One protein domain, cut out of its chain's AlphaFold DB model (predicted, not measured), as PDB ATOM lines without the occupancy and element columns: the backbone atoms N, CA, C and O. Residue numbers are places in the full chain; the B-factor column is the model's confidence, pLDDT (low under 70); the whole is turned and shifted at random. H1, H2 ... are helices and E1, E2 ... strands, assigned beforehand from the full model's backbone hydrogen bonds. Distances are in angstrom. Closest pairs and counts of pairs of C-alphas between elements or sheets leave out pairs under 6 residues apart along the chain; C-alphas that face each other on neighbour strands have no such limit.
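AT A GLANCE: This is residues 46 to 92, 130 to 172 and 209 to 216 of the 221 residues of the protein "Lipoyl(Octanoyl) transferase" of Salvia splendens (UniProt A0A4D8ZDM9). A twisted sheet of four strands forms the middle layer, with one long helix packed along each face, H1 on one and H2 on the other, so that the whole has three layers. The two helices reach out past opposite ends of the strands, H1 toward Lys 77 and H2 toward His 166, and these two C-alphas, 50.2 A apart, mark the long axis of an elongated outline of 50 by 29 by 22 A. The printed part has 98 residues with two named helices and four named strands, in the order E1, H1, E2, E3, H2, E4 along the chain. The sheet's order is E1, E2, E3, E4 and it is mixed, with E1 and E2 parallel and the other neighbours antiparallel; the class is mixed, helices and strands. The whole is only just compact, close to loose, with a radius of gyration of the C-alphas of 14.8 A.

HOW THE PARTS SIT: The sheet is made of E1, residues 46 to 55, E2, residues 83 to 90, E3, residues 132 to 138, and E4, residues 209 to 215. E1 and E4 are its edge strands, and they are apart. From edge to edge the strands' lines turn by 49 degrees. The inner strands E2 and E3 are antiparallel at 155 degrees, with N 134 and O 88 at 2.7 A and N 86 and O 136 at 2.9 A, both within hydrogen-bond range. E1 and E2 are parallel at 8 degrees, with N 48 and O 85 at 2.8 A and N 87 and O 48 at 2.9 A. E1 bends by 97 degrees at residue 52, and beyond the bend N 55 and O 89 are again within hydrogen-bond range at 2.8 A. E3 and E4 are antiparallel at 164 degrees, with N 135 and O 212 at 2.8 A and N 214 and O 133 at 2.8 A. H2, residues 143 to 164, is on the sheet at a height of 9.8 A. It lies over E3 and only just over E4, on which 3 of its C-alphas fall, and it runs along the strands, at 5 degrees to E3 on the local plane. Its closest C-alphas to E4 are those of Leu 157 and Val 214, 6.6 A apart. H1, residues 57 to 75, is on the opposite face at a height of 9.3 A, over E3 and along the strands, at 11 degrees to E3 on the local plane. Its closest C-alphas to E3 are those of Val 68 and Asn 138, 6.8 A apart. H1 and H2 are apart. E1, H1 and E2 form a strand-helix-strand unit, two parallel neighbour strands with a helix between them in the chain, and its crossover is right-handed. In H1 and H2 every O i to N i+4 pair is within hydrogen-bond range.

IN THESE COORDINATES: E1 begins at C-alpha 46, at (182.675, 173.791, 260.796), and measures 18.4 A from first to last C-alpha. H1 follows over 26.9 A, and E2 over 21.9 A. E3 measures 19.4 A. H2, the longest helix, begins at C-alpha 143, at (185.763, 186.307, 250.526), and measures 31.5 A. E4 measures 20.1 A and ends at C-alpha 215, at (203.967, 167.609, 256.727).

THE WHOLE: The printed part runs from residue 46 to residue 216, with two cuts. Residues 93 to 129 are not printed, and C-alphas 92 and 130 are 6.9 A apart across that cut. Residues 173 to 208 are not printed, and C-alphas 172 and 209 are 22.3 A apart. Of the links that are printed whole, E1 to H1 and E3 to H2 are tight and H1 to E2, with 7 residues, is short. The mean pLDDT of the printed part is 70.3; residues 139 to 172 and 209 to 216 are under 70, and E4 has a mean of 44.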
ATOM      1  N   ASP A  46     182.646 175.128 260.225       82.81
ATOM      2  CA  ASP A  46     182.675 173.791 260.796       82.81
ATOM      3  C   ASP A  46     184.110 173.257 260.755       82.81
ATOM      4  O   ASP A  46     184.701 173.079 259.690       82.81
ATOM      5  N   PHE A  47     184.678 173.015 261.935       84.00
ATOM      6  CA  PHE A  47     186.036 172.508 262.095       84.00
ATOM      7  C   PHE A  47     186.020 171.033 262.499       84.00
ATOM      8  O   PHE A  47     185.450 170.672 263.533       84.00
ATOM      9  N   TYR A  48     186.663 170.196 261.691       86.00
ATOM     10  CA  TYR A  48     186.799 168.760 261.900       86.00
ATOM     11  C   TYR A  48     188.262 168.438 262.192       86.00
ATOM     12  O   TYR A  48     189.093 168.404 261.285       86.00
ATOM     13  N   ASP A  49     188.569 168.210 263.467       86.44
ATOM     14  CA  ASP A  49     189.908 167.829 263.902       86.44
ATOM     15  C   ASP A  49     190.058 166.302 263.940       86.44
ATOM     16  O   ASP A  49     189.559 165.629 264.844       86.44
ATOM     17  N   LEU A  50     190.738 165.767 262.933       89.19
ATOM     18  CA  LEU A  50     191.085 164.360 262.761       89.19
ATOM     19  C   LEU A  50     192.609 164.197 262.609       89.19
ATOM     20  O   LEU A  50     193.059 163.210 262.033       89.19
ATOM     21  N   HIS A  51     193.424 165.135 263.111       83.25
ATOM     22  CA  HIS A  51     194.881 165.136 262.890       83.25
ATOM     23  C   HIS A  51     195.608 163.886 263.415       83.25
ATOM     24  O   HIS A  51     196.753 163.661 263.058       83.25
ATOM     25  N   ASN A  52     194.979 163.061 264.259       83.69
ATOM     26  CA  ASN A  52     195.539 161.784 264.728       83.69
ATOM     27  C   ASN A  52     194.949 160.554 264.017       83.69
ATOM     28  O   ASN A  52     195.269 159.425 264.385       83.69
ATOM     29  N   GLU A  53     194.080 160.754 263.028       89.38
ATOM     30  CA  GLU A  53     193.372 159.685 262.330       89.38
ATOM     31  C   GLU A  53     193.957 159.465 260.933       89.38
ATOM     32  O   GLU A  53     194.142 160.406 260.159       89.38
ATOM     33  N   LEU A  54     194.199 158.196 260.590       91.25
ATOM     34  CA  LEU A  54     194.588 157.782 259.242       91.25
ATOM     35  C   LEU A  54     193.342 157.487 258.410       91.25
ATOM     36  O   LEU A  54     192.726 156.427 258.537       91.25
ATOM     37  N   VAL A  55     193.000 158.413 257.522       93.31
ATOM     38  CA  VAL A  55     191.808 158.351 256.677       93.31
ATOM     39  C   VAL A  55     192.188 157.914 255.255       93.31
ATOM     40  O   VAL A  55     193.054 158.543 254.635       93.31
ATOM     41  N   PRO A  56     191.554 156.873 254.682       95.31
ATOM     42  CA  PRO A  56     191.731 156.534 253.272       95.31
ATOM     43  C   PRO A  56     191.398 157.721 252.359       95.31
ATOM     44  O   PRO A  56     190.360 158.364 252.523       95.31
ATOM     45  N   TYR A  57     192.239 157.987 251.357       89.69
ATOM     46  CA  TYR A  57     192.086 159.159 250.486       89.69
ATOM     47  C   TYR A  57     190.704 159.249 249.828       89.69
ATOM     48  O   TYR A  57     190.055 160.293 249.853       89.69
ATOM     49  N   ALA A  58     190.209 158.130 249.292       89.94
ATOM     50  CA  ALA A  58     188.897 158.066 248.652       89.94
ATOM     51  C   ALA A  58     187.744 158.436 249.601       89.94
ATOM     52  O   ALA A  58     186.720 158.959 249.157       89.94
ATOM     53  N   GLU A  59     187.889 158.163 250.898       93.75
ATOM     54  CA  GLU A  59     186.877 158.494 251.893       93.75
ATOM     55  C   GLU A  59     186.853 159.994 252.196       93.75
ATOM     56  O   GLU A  59     185.786 160.603 252.097       93.75
ATOM     57  N   ALA A  60     188.013 160.595 252.467       89.69
ATOM     58  CA  ALA A  60     188.134 162.040 252.655       89.69
ATOM     59  C   ALA A  60     187.657 162.814 251.417       89.69
ATOM     60  O   ALA A  60     186.832 163.724 251.510       89.69
ATOM     61  N   TRP A  61     188.060 162.367 250.225       85.31
ATOM     62  CA  TRP A  61     187.629 162.970 248.965       85.31
ATOM     63  C   TRP A  61     186.110 162.880 248.761       85.31
ATOM     64  O   TRP A  61     185.475 163.822 248.283       85.31
ATOM     65  N   ARG A  62     185.482 161.772 249.178       86.88
ATOM     66  CA  ARG A  62     184.019 161.637 249.180       86.88
ATOM     67  C   ARG A  62     183.355 162.601 250.168       86.88
ATOM     68  O   ARG A  62     182.297 163.142 249.838       86.88
ATOM     69  N   TRP A  63     183.939 162.829 251.346       87.06
ATOM     70  CA  TRP A  63     183.440 163.832 252.295       87.06
ATOM     71  C   TRP A  63     183.486 165.233 251.686       87.06
ATOM     72  O   TRP A  63     182.457 165.903 251.662       87.06
ATOM     73  N   GLN A  64     184.616 165.627 251.090       81.31
ATOM     74  CA  GLN A  64     184.740 166.918 250.406       81.31
ATOM     75  C   GLN A  64     183.679 167.106 249.321       81.31
ATOM     76  O   GLN A  64     183.045 168.158 249.255       81.31
ATOM     77  N   LYS A  65     183.466 166.093 248.469       78.75
ATOM     78  CA  LYS A  65     182.447 166.155 247.411       78.75
ATOM     79  C   LYS A  65     181.046 166.331 247.989       78.75
ATOM     80  O   LYS A  65     180.305 167.181 247.509       78.75
ATOM     81  N   SER A  66     180.730 165.600 249.058       82.75
ATOM     82  CA  SER A  66     179.435 165.704 249.742       82.75
ATOM     83  C   SER A  66     179.216 167.106 250.325       82.75
ATOM     84  O   SER A  66     178.150 167.684 250.137       82.75
ATOM     85  N   ILE A  67     180.243 167.689 250.955       80.44
ATOM     86  CA  ILE A  67     180.195 169.058 251.493       80.44
ATOM     87  C   ILE A  67     179.982 170.074 250.362       80.44
ATOM     88  O   ILE A  67     179.156 170.972 250.483       80.44
ATOM     89  N   VAL A  68     180.688 169.943 249.234       77.38
ATOM     90  CA  VAL A  68     180.500 170.840 248.078       77.38
ATOM     91  C   VAL A  68     179.092 170.738 247.500       77.38
ATOM     92  O   VAL A  68     178.508 171.755 247.134       77.38
ATOM     93  N   GLU A  69     178.550 169.528 247.385       79.19
ATOM     94  CA  GLU A  69     177.184 169.307 246.900       79.19
ATOM     95  C   GLU A  69     176.147 169.943 247.829       79.19
ATOM     96  O   GLU A  69     175.256 170.649 247.356       79.19
ATOM     97  N   GLU A  70     176.305 169.774 249.143       82.00
ATOM     98  CA  GLU A  70     175.459 170.420 250.147       82.00
ATOM     99  C   GLU A  70     175.526 171.948 250.036       82.00
ATOM    100  O   GLU A  70     174.493 172.608 249.924       82.00
ATOM    101  N   LYS A  71     176.733 172.521 249.957       75.81
ATOM    102  CA  LYS A  71     176.921 173.972 249.817       75.81
ATOM    103  C   LYS A  71     176.301 174.529 248.539       75.81
ATOM    104  O   LYS A  71     175.703 175.601 248.577       75.81
ATOM    105  N   LYS A  72     176.404 173.815 247.413       75.12
ATOM    106  CA  LYS A  72     175.735 174.210 246.161       75.12
ATOM    107  C   LYS A  72     174.219 174.254 246.333       75.12
ATOM    108  O   LYS A  72     173.600 175.231 245.925       75.12
ATOM    109  N   ALA A  73     173.641 173.243 246.981       82.25
ATOM    110  CA  ALA A  73     172.204 173.188 247.234       82.25
ATOM    111  C   ALA A  73     171.719 174.299 248.185       82.25
ATOM    112  O   ALA A  73     170.605 174.791 248.018       82.25
ATOM    113  N   LEU A  74     172.534 174.704 249.166       81.62
ATOM    114  CA  LEU A  74     172.244 175.847 250.046       81.62
ATOM    115  C   LEU A  74     172.350 177.180 249.291       81.62
ATOM    116  O   LEU A  74     171.459 178.020 249.396       81.62
ATOM    117  N   ASN A  75     173.378 177.336 248.453       77.31
ATOM    118  CA  ASN A  75     173.570 178.522 247.619       77.31
ATOM    119  C   ASN A  75     172.400 178.756 246.652       77.31
ATOM    120  O   ASN A  75     171.952 179.882 246.475       77.31
ATOM    121  N   GLU A  76     171.877 177.692 246.035       79.50
ATOM    122  CA  GLU A  76     170.703 177.770 245.152       79.50
ATOM    123  C   GLU A  76     169.436 178.258 245.870       79.50
ATOM    124  O   GLU A  76     168.527 178.786 245.226       79.50
ATOM    125  N   LYS A  77     169.371 178.096 247.195       85.38
ATOM    126  CA  LYS A  77     168.249 178.522 248.037       85.38
ATOM    127  C   LYS A  77     168.473 179.872 248.718       85.38
ATOM    128  O   LYS A  77     167.597 180.294 249.469       85.38
ATOM    129  N   ASP A  78     169.607 180.534 248.459       79.75
ATOM    130  CA  ASP A  78     170.033 181.753 249.167       79.75
ATOM    131  C   ASP A  78     170.065 181.546 250.699       79.75
ATOM    132  O   ASP A  78     169.727 182.428 251.490       79.75
ATOM    133  N   GLU A  79     170.416 180.325 251.120       79.44
ATOM    134  CA  GLU A  79     170.582 179.954 252.524       79.44
ATOM    135  C   GLU A  79     172.024 180.202 252.985       79.44
ATOM    136  O   GLU A  79     172.958 180.262 252.187       79.44
ATOM    137  N   ASP A  80     172.207 180.338 254.300       74.19
ATOM    138  CA  ASP A  80     173.518 180.560 254.908       74.19
ATOM    139  C   ASP A  80     174.461 179.373 254.649       74.19
ATOM    140  O   ASP A  80     174.144 178.222 254.962       74.19
ATOM    141  N   ILE A  81     175.632 179.656 254.080       74.44
ATOM    142  CA  ILE A  81     176.630 178.651 253.710       74.44
ATOM    143  C   ILE A  81     177.734 178.690 254.755       74.44
ATOM    144  O   ILE A  81     178.522 179.629 254.814       74.44
ATOM    145  N   SER A  82     177.812 177.643 255.572       77.19
ATOM    146  CA  SER A  82     178.920 177.502 256.515       77.19
ATOM    147  C   SER A  82     180.198 177.066 255.802       77.19
ATOM    148  O   SER A  82     180.171 176.249 254.879       77.19
ATOM    149  N   GLU A  83     181.332 177.578 256.262       77.69
ATOM    150  CA  GLU A  83     182.652 177.120 255.864       77.69
ATOM    151  C   GLU A  83     183.031 175.790 256.499       77.69
ATOM    152  O   GLU A  83     182.419 175.375 257.479       77.69
ATOM    153  N   SER A  84     183.986 175.064 255.909       79.75
ATOM    154  CA  SER A  84     184.431 173.793 256.488       79.75
ATOM    155  C   SER A  84     185.935 173.609 256.368       79.75
ATOM    156  O   SER A  84     186.500 173.764 255.285       79.75
ATOM    157  N   LEU A  85     186.560 173.253 257.488       81.88
ATOM    158  CA  LEU A  85     187.983 172.969 257.616       81.88
ATOM    159  C   LEU A  85     188.151 171.569 258.204       81.88
ATOM    160  O   LEU A  85     187.663 171.305 259.301       81.88
ATOM    161  N   ILE A  86     188.844 170.688 257.493       85.00
ATOM    162  CA  ILE A  86     189.146 169.328 257.940       85.00
ATOM    163  C   ILE A  86     190.659 169.208 258.077       85.00
ATOM    164  O   ILE A  86     191.382 169.520 257.136       85.00
ATOM    165  N   ILE A  87     191.137 168.756 259.232       85.94
ATOM    166  CA  ILE A  87     192.541 168.380 259.432       85.94
ATOM    167  C   ILE A  87     192.588 166.875 259.645       85.94
ATOM    168  O   ILE A  87     191.872 166.383 260.507       85.94
ATOM    169  N   LEU A  88     193.388 166.141 258.877       88.69
ATOM    170  CA  LEU A  88     193.504 164.681 258.966       88.69
ATOM    171  C   LEU A  88     194.894 164.198 258.556       88.69
ATOM    172  O   LEU A  88     195.707 164.989 258.097       88.69
ATOM    173  N   GLN A  89     195.149 162.895 258.640       87.31
ATOM    174  CA  GLN A  89     196.270 162.256 257.949       87.31
ATOM    175  C   GLN A  89     195.744 161.215 256.961       87.31
ATOM    176  O   GLN A  89     194.678 160.632 257.165       87.31
ATOM    177  N   HIS A  90     196.492 160.932 255.896       87.25
ATOM    178  CA  HIS A  90     196.134 159.858 254.968       87.25
ATOM    179  C   HIS A  90     196.928 158.580 255.213       87.25
ATOM    180  O   HIS A  90     198.085 158.601 255.632       87.25
ATOM    181  N   GLN A  91     196.315 157.445 254.874       90.62
ATOM    182  CA  GLN A  91     197.086 156.247 254.529       90.62
ATOM    183  C   GLN A  91     198.012 156.542 253.329       90.62
ATOM    184  O   GLN A  91     197.700 157.452 252.560       90.62
ATOM    185  N   PRO A  92     199.124 155.799 253.145       87.38
ATOM    186  CA  PRO A  92     200.026 155.993 252.011       87.38
ATOM    187  C   PRO A  92     199.281 156.038 250.671       87.38
ATOM    188  O   PRO A  92     198.560 155.100 250.329       87.38
ATOM    189  N   PRO A 130     201.206 158.628 256.710       83.12
ATOM    190  CA  PRO A 130     201.282 158.828 258.153       83.12
ATOM    191  C   PRO A 130     202.357 159.842 258.570       83.12
ATOM    192  O   PRO A 130     203.481 159.823 258.063       83.12
ATOM    193  N   GLY A 131     202.016 160.700 259.532       77.75
ATOM    194  CA  GLY A 131     202.842 161.807 260.021       77.75
ATOM    195  C   GLY A 131     202.674 163.116 259.243       77.75
ATOM    196  O   GLY A 131     203.146 164.154 259.706       77.75
ATOM    197  N   GLN A 132     201.994 163.092 258.093       72.56
ATOM    198  CA  GLN A 132     201.641 164.298 257.353       72.56
ATOM    199  C   GLN A 132     200.224 164.743 257.705       72.56
ATOM    200  O   GLN A 132     199.263 164.075 257.324       72.56
ATOM    201  N   ASP A 133     200.109 165.906 258.342       78.56
ATOM    202  CA  ASP A 133     198.825 166.566 258.519       78.56
ATOM    203  C   ASP A 133     198.381 167.189 257.186       78.56
ATOM    204  O   ASP A 133     199.126 167.819 256.429       78.56
ATOM    205  N   VAL A 134     197.123 166.971 256.865       80.56
ATOM    206  CA  VAL A 134     196.467 167.389 255.637       80.56
ATOM    207  C   VAL A 134     195.335 168.304 256.037       80.56
ATOM    208  O   VAL A 134     194.504 167.922 256.855       80.56
ATOM    209  N   VAL A 135     195.293 169.498 255.452       80.50
ATOM    210  CA  VAL A 135     194.276 170.499 255.747       80.50
ATOM    211  C   VAL A 135     193.401 170.732 254.521       80.50
ATOM    212  O   VAL A 135     193.759 171.419 253.566       80.50
ATOM    213  N   GLU A 136     192.207 170.166 254.547       81.56
ATOM    214  CA  GLU A 136     191.241 170.253 253.464       81.56
ATOM    215  C   GLU A 136     190.228 171.364 253.762       81.56
ATOM    216  O   GLU A 136     189.653 171.429 254.851       81.56
ATOM    217  N   MET A 137     190.017 172.267 252.803       75.56
ATOM    218  CA  MET A 137     189.146 173.430 252.957       75.56
ATOM    219  C   MET A 137     188.040 173.426 251.906       75.56
ATOM    220  O   MET A 137     188.280 173.554 250.702       75.56
ATOM    221  N   ASN A 138     186.797 173.398 252.362       72.12
ATOM    222  CA  ASN A 138     185.659 173.683 251.504       72.12
ATOM    223  C   ASN A 138     185.262 175.123 251.764       72.12
ATOM    224  O   ASN A 138     184.720 175.402 252.833       72.12
ATOM    225  N   VAL A 139     185.513 176.008 250.800       65.25
ATOM    226  CA  VAL A 139     185.208 177.432 250.947       65.25
ATOM    227  C   VAL A 139     183.981 177.810 250.114       65.25
ATOM    228  O   VAL A 139     183.858 177.392 248.961       65.25
ATOM    229  N   GLY A 140     183.042 178.540 250.703       61.78
ATOM    230  CA  GLY A 140     181.909 179.169 250.052       61.78
ATOM    231  C   GLY A 140     182.338 180.383 249.233       61.78
ATOM    232  O   GLY A 140     183.514 180.615 248.959       61.78
ATOM    233  N   TYR A 141     181.363 181.170 248.791       57.56
ATOM    234  CA  TYR A 141     181.615 182.328 247.925       57.56
ATOM    235  C   TYR A 141     181.948 183.613 248.704       57.56
ATOM    236  O   TYR A 141     182.150 184.662 248.092       57.56
ATOM    237  N   ASP A 142     181.998 183.547 250.039       58.28
ATOM    238  CA  ASP A 142     182.327 184.679 250.901       58.28
ATOM    239  C   ASP A 142     183.850 184.852 251.035       58.28
ATOM    240  O   ASP A 142     184.575 184.014 251.580       58.28
ATOM    241  N   ASN A 143     184.342 185.986 250.538       55.81
ATOM    242  CA  ASN A 143     185.763 186.307 250.526       55.81
ATOM    243  C   ASN A 143     186.335 186.568 251.930       55.81
ATOM    244  O   ASN A 143     187.541 186.402 252.116       55.81
ATOM    245  N   GLU A 144     185.529 186.979 252.915       59.84
ATOM    246  CA  GLU A 144     186.050 187.340 254.242       59.84
ATOM    247  C   GLU A 144     186.482 186.101 255.035       59.84
ATOM    248  O   GLU A 144     187.604 186.045 255.554       59.84
ATOM    249  N   MET A 145     185.645 185.061 255.064       59.19
ATOM    250  CA  MET A 145     185.975 183.811 255.755       59.19
ATOM    251  C   MET A 145     187.067 183.018 255.049       59.19
ATOM    252  O   MET A 145     187.913 182.425 255.720       59.19
ATOM    253  N   HIS A 146     187.116 183.070 253.714       64.12
ATOM    254  CA  HIS A 146     188.229 182.518 252.938       64.12
ATOM    255  C   HIS A 146     189.576 183.061 253.419       64.12
ATOM    256  O   HIS A 146     190.531 182.315 253.635       64.12
ATOM    257  N   MET A 147     189.653 184.378 253.627       60.25
ATOM    258  CA  MET A 147     190.871 185.027 254.107       60.25
ATOM    259  C   MET A 147     191.187 184.642 255.553       60.25
ATOM    260  O   MET A 147     192.350 184.386 255.863       60.25
ATOM    261  N   LEU A 148     190.180 184.524 256.422       64.81
ATOM    262  CA  LEU A 148     190.382 184.062 257.796       64.81
ATOM    263  C   LEU A 148     190.905 182.620 257.849       64.81
ATOM    264  O   LEU A 148     191.854 182.347 258.576       64.81
ATOM    265  N   MET A 149     190.336 181.701 257.067       64.62
ATOM    266  CA  MET A 149     190.786 180.305 257.020       64.62
ATOM    267  C   MET A 149     192.230 180.184 256.531       64.62
ATOM    268  O   MET A 149     192.997 179.389 257.072       64.62
ATOM    269  N   LYS A 150     192.634 181.021 255.568       65.00
ATOM    270  CA  LYS A 150     194.036 181.124 255.145       65.00
ATOM    271  C   LYS A 150     194.952 181.584 256.274       65.00
ATOM    272  O   LYS A 150     196.025 181.014 256.440       65.00
ATOM    273  N   VAL A 151     194.534 182.587 257.049       66.38
ATOM    274  CA  VAL A 151     195.294 183.052 258.220       66.38
ATOM    275  C   VAL A 151     195.403 181.939 259.261       66.38
ATOM    276  O   VAL A 151     196.504 181.643 259.703       66.38
ATOM    277  N   LEU A 152     194.304 181.246 259.577       68.38
ATOM    278  CA  LEU A 152     194.302 180.144 260.545       68.38
ATOM    279  C   LEU A 152     195.227 178.998 260.133       68.38
ATOM    280  O   LEU A 152     195.950 178.458 260.968       68.38
ATOM    281  N   VAL A 153     195.245 178.638 258.850       68.69
ATOM    282  CA  VAL A 153     196.149 177.592 258.360       68.69
ATOM    283  C   VAL A 153     197.592 178.059 258.298       68.69
ATOM    284  O   VAL A 153     198.479 177.276 258.619       68.69
ATOM    285  N   SER A 154     197.838 179.329 257.981       64.88
ATOM    286  CA  SER A 154     199.167 179.931 258.107       64.88
ATOM    287  C   SER A 154     199.668 179.905 259.556       64.88
ATOM    288  O   SER A 154     200.825 179.572 259.797       64.88
ATOM    289  N   ASP A 155     198.810 180.217 260.526       66.94
ATOM    290  CA  ASP A 155     199.160 180.201 261.948       66.94
ATOM    291  C   ASP A 155     199.393 178.771 262.452       66.94
ATOM    292  O   ASP A 155     200.358 178.522 263.175       66.94
ATOM    293  N   TYR A 156     198.564 177.812 262.027       69.44
ATOM    294  CA  TYR A 156     198.754 176.388 262.311       69.44
ATOM    295  C   TYR A 156     200.072 175.862 261.725       69.44
ATOM    296  O   TYR A 156     200.841 175.205 262.426       69.44
ATOM    297  N   LEU A 157     200.380 176.218 260.474       64.81
ATOM    298  CA  LEU A 157     201.660 175.938 259.822       64.81
ATOM    299  C   LEU A 157     202.831 176.514 260.619       64.81
ATOM    300  O   LEU A 157     203.793 175.805 260.909       64.81
ATOM    301  N   LEU A 158     202.749 177.789 261.001       62.59
ATOM    302  CA  LEU A 158     203.801 178.468 261.748       62.59
ATOM    303  C   LEU A 158     204.000 177.851 263.136       62.59
ATOM    304  O   LEU A 158     205.139 177.686 263.574       62.59
ATOM    305  N   LEU A 159     202.914 177.470 263.812       64.44
ATOM    306  CA  LEU A 159     202.960 176.752 265.079       64.44
ATOM    307  C   LEU A 159     203.633 175.387 264.913       64.44
ATOM    308  O   LEU A 159     204.517 175.054 265.699       64.44
ATOM    309  N   CYS A 160     203.277 174.628 263.875       62.78
ATOM    310  CA  CYS A 160     203.938 173.368 263.551       62.78
ATOM    311  C   CYS A 160     205.442 173.592 263.319       62.78
ATOM    312  O   CYS A 160     206.256 172.957 263.985       62.78
ATOM    313  N   CYS A 161     205.837 174.557 262.480       56.38
ATOM    314  CA  CYS A 161     207.242 174.940 262.279       56.38
ATOM    315  C   CYS A 161     207.953 175.263 263.605       56.38
ATOM    316  O   CYS A 161     209.070 174.805 263.855       56.38
ATOM    317  N   ALA A 162     207.303 176.053 264.462       58.78
ATOM    318  CA  ALA A 162     207.854 176.494 265.734       58.78
ATOM    319  C   ALA A 162     208.023 175.335 266.722       58.78
ATOM    320  O   ALA A 162     209.064 175.257 267.368       58.78
ATOM    321  N   LEU A 163     207.053 174.419 266.810       60.12
ATOM    322  CA  LEU A 163     207.111 173.212 267.645       60.12
ATOM    323  C   LEU A 163     208.079 172.159 267.093       60.12
ATOM    324  O   LEU A 163     208.627 171.369 267.858       60.12
ATOM    325  N   ALA A 164     208.327 172.166 265.781       57.88
ATOM    326  CA  ALA A 164     209.273 171.256 265.152       57.88
ATOM    327  C   ALA A 164     210.727 171.555 265.537       57.88
ATOM    328  O   ALA A 164     211.527 170.629 265.459       57.88
ATOM    329  N   SER A 165     211.047 172.819 265.878       42.44
ATOM    330  CA  SER A 165     212.305 173.499 266.312       42.44
ATOM    331  C   SER A 165     213.705 172.913 266.003       42.44
ATOM    332  O   SER A 165     214.704 173.480 266.431       42.44
ATOM    333  N   HIS A 166     213.834 171.823 265.260       45.38
ATOM    334  CA  HIS A 166     215.056 171.194 264.756       45.38
ATOM    335  C   HIS A 166     214.845 170.685 263.317       45.38
ATOM    336  O   HIS A 166     215.648 169.909 262.799       45.38
ATOM    337  N   VAL A 167     213.755 171.104 262.668       37.12
ATOM    338  CA  VAL A 167     213.391 170.697 261.314       37.12
ATOM    339  C   VAL A 167     213.606 171.884 260.370       37.12
ATOM    340  O   VAL A 167     212.943 172.907 260.540       37.12
ATOM    341  N   PRO A 168     214.545 171.804 259.409       32.97
ATOM    342  CA  PRO A 168     214.719 172.856 258.419       32.97
ATOM    343  C   PRO A 168     213.470 172.967 257.532       32.97
ATOM    344  O   PRO A 168     212.993 171.979 256.985       32.97
ATOM    345  N   TYR A 169     212.954 174.186 257.391       32.34
ATOM    346  CA  TYR A 169     211.936 174.551 256.407       32.34
ATOM    347  C   TYR A 169     212.531 174.416 254.996       32.34
ATOM    348  O   TYR A 169     213.591 174.984 254.728       32.34
ATOM    349  N   TYR A 170     211.879 173.659 254.109       30.66
ATOM    350  CA  TYR A 170     212.293 173.514 252.712       30.66
ATOM    351  C   TYR A 170     211.079 173.642 251.796       30.66
ATOM    352  O   TYR A 170     210.098 172.917 251.941       30.66
ATOM    353  N   GLU A 171     211.177 174.548 250.833       29.20
ATOM    354  CA  GLU A 171     210.231 174.688 249.734       29.20
ATOM    355  C   GLU A 171     210.511 173.552 248.740       29.20
ATOM    356  O   GLU A 171     211.593 173.495 248.155       29.20
ATOM    357  N   SER A 172     209.591 172.595 248.577       32.47
ATOM    358  CA  SER A 172     209.711 171.630 247.482       32.47
ATOM    359  C   SER A 172     208.973 172.180 246.271       32.47
ATOM    360  O   SER A 172     207.774 171.971 246.100       32.47
ATOM    361  N   LEU A 209     186.525 174.233 246.104       40.38
ATOM    362  CA  LEU A 209     187.504 173.271 246.647       40.38
ATOM    363  C   LEU A 209     188.900 173.892 246.757       40.38
ATOM    364  O   LEU A 209     189.478 174.307 245.754       40.38
ATOM    365  N   THR A 210     189.456 173.903 247.968       50.50
ATOM    366  CA  THR A 210     190.836 174.324 248.253       50.50
ATOM    367  C   THR A 210     191.484 173.346 249.236       50.50
ATOM    368  O   THR A 210     190.818 172.810 250.110       50.50
ATOM    369  N   GLY A 211     192.777 173.061 249.107       48.31
ATOM    370  CA  GLY A 211     193.476 172.157 250.026       48.31
ATOM    371  C   GLY A 211     194.890 172.646 250.284       48.31
ATOM    372  O   GLY A 211     195.557 173.089 249.351       48.31
ATOM    373  N   VAL A 212     195.321 172.582 251.540       48.41
ATOM    374  CA  VAL A 212     196.663 172.935 252.011       48.41
ATOM    375  C   VAL A 212     197.244 171.727 252.746       48.41
ATOM    376  O   VAL A 212     196.547 171.032 253.473       48.41
ATOM    377  N   TRP A 213     198.532 171.456 252.575       49.06
ATOM    378  CA  TRP A 213     199.190 170.278 253.148       49.06
ATOM    379  C   TRP A 213     200.263 170.727 254.144       49.06
ATOM    380  O   TRP A 213     200.969 171.701 253.883       49.06
ATOM    381  N   VAL A 214     200.382 170.042 255.287       41.91
ATOM    382  CA  VAL A 214     201.322 170.370 256.371       41.91
ATOM    383  C   VAL A 214     202.028 169.100 256.860       41.91
ATOM    384  O   VAL A 214     201.544 168.373 257.715       41.91
ATOM    385  N   GLY A 215     203.210 168.800 256.321       30.42
ATOM    386  CA  GLY A 215     203.967 167.609 256.727       30.42
ATOM    387  C   GLY A 215     204.904 167.811 257.918       30.42
ATOM    388  O   GLY A 215     205.673 168.768 257.939       30.42
ATOM    389  N   MET A 216     204.925 166.850 258.850       27.08
ATOM    390  CA  MET A 216     206.101 166.504 259.660       27.08
ATOM    391  C   MET A 216     206.559 165.071 259.310       27.08
ATOM    392  O   MET A 216     205.775 164.281 258.791       27.08
TER     393      MET A 216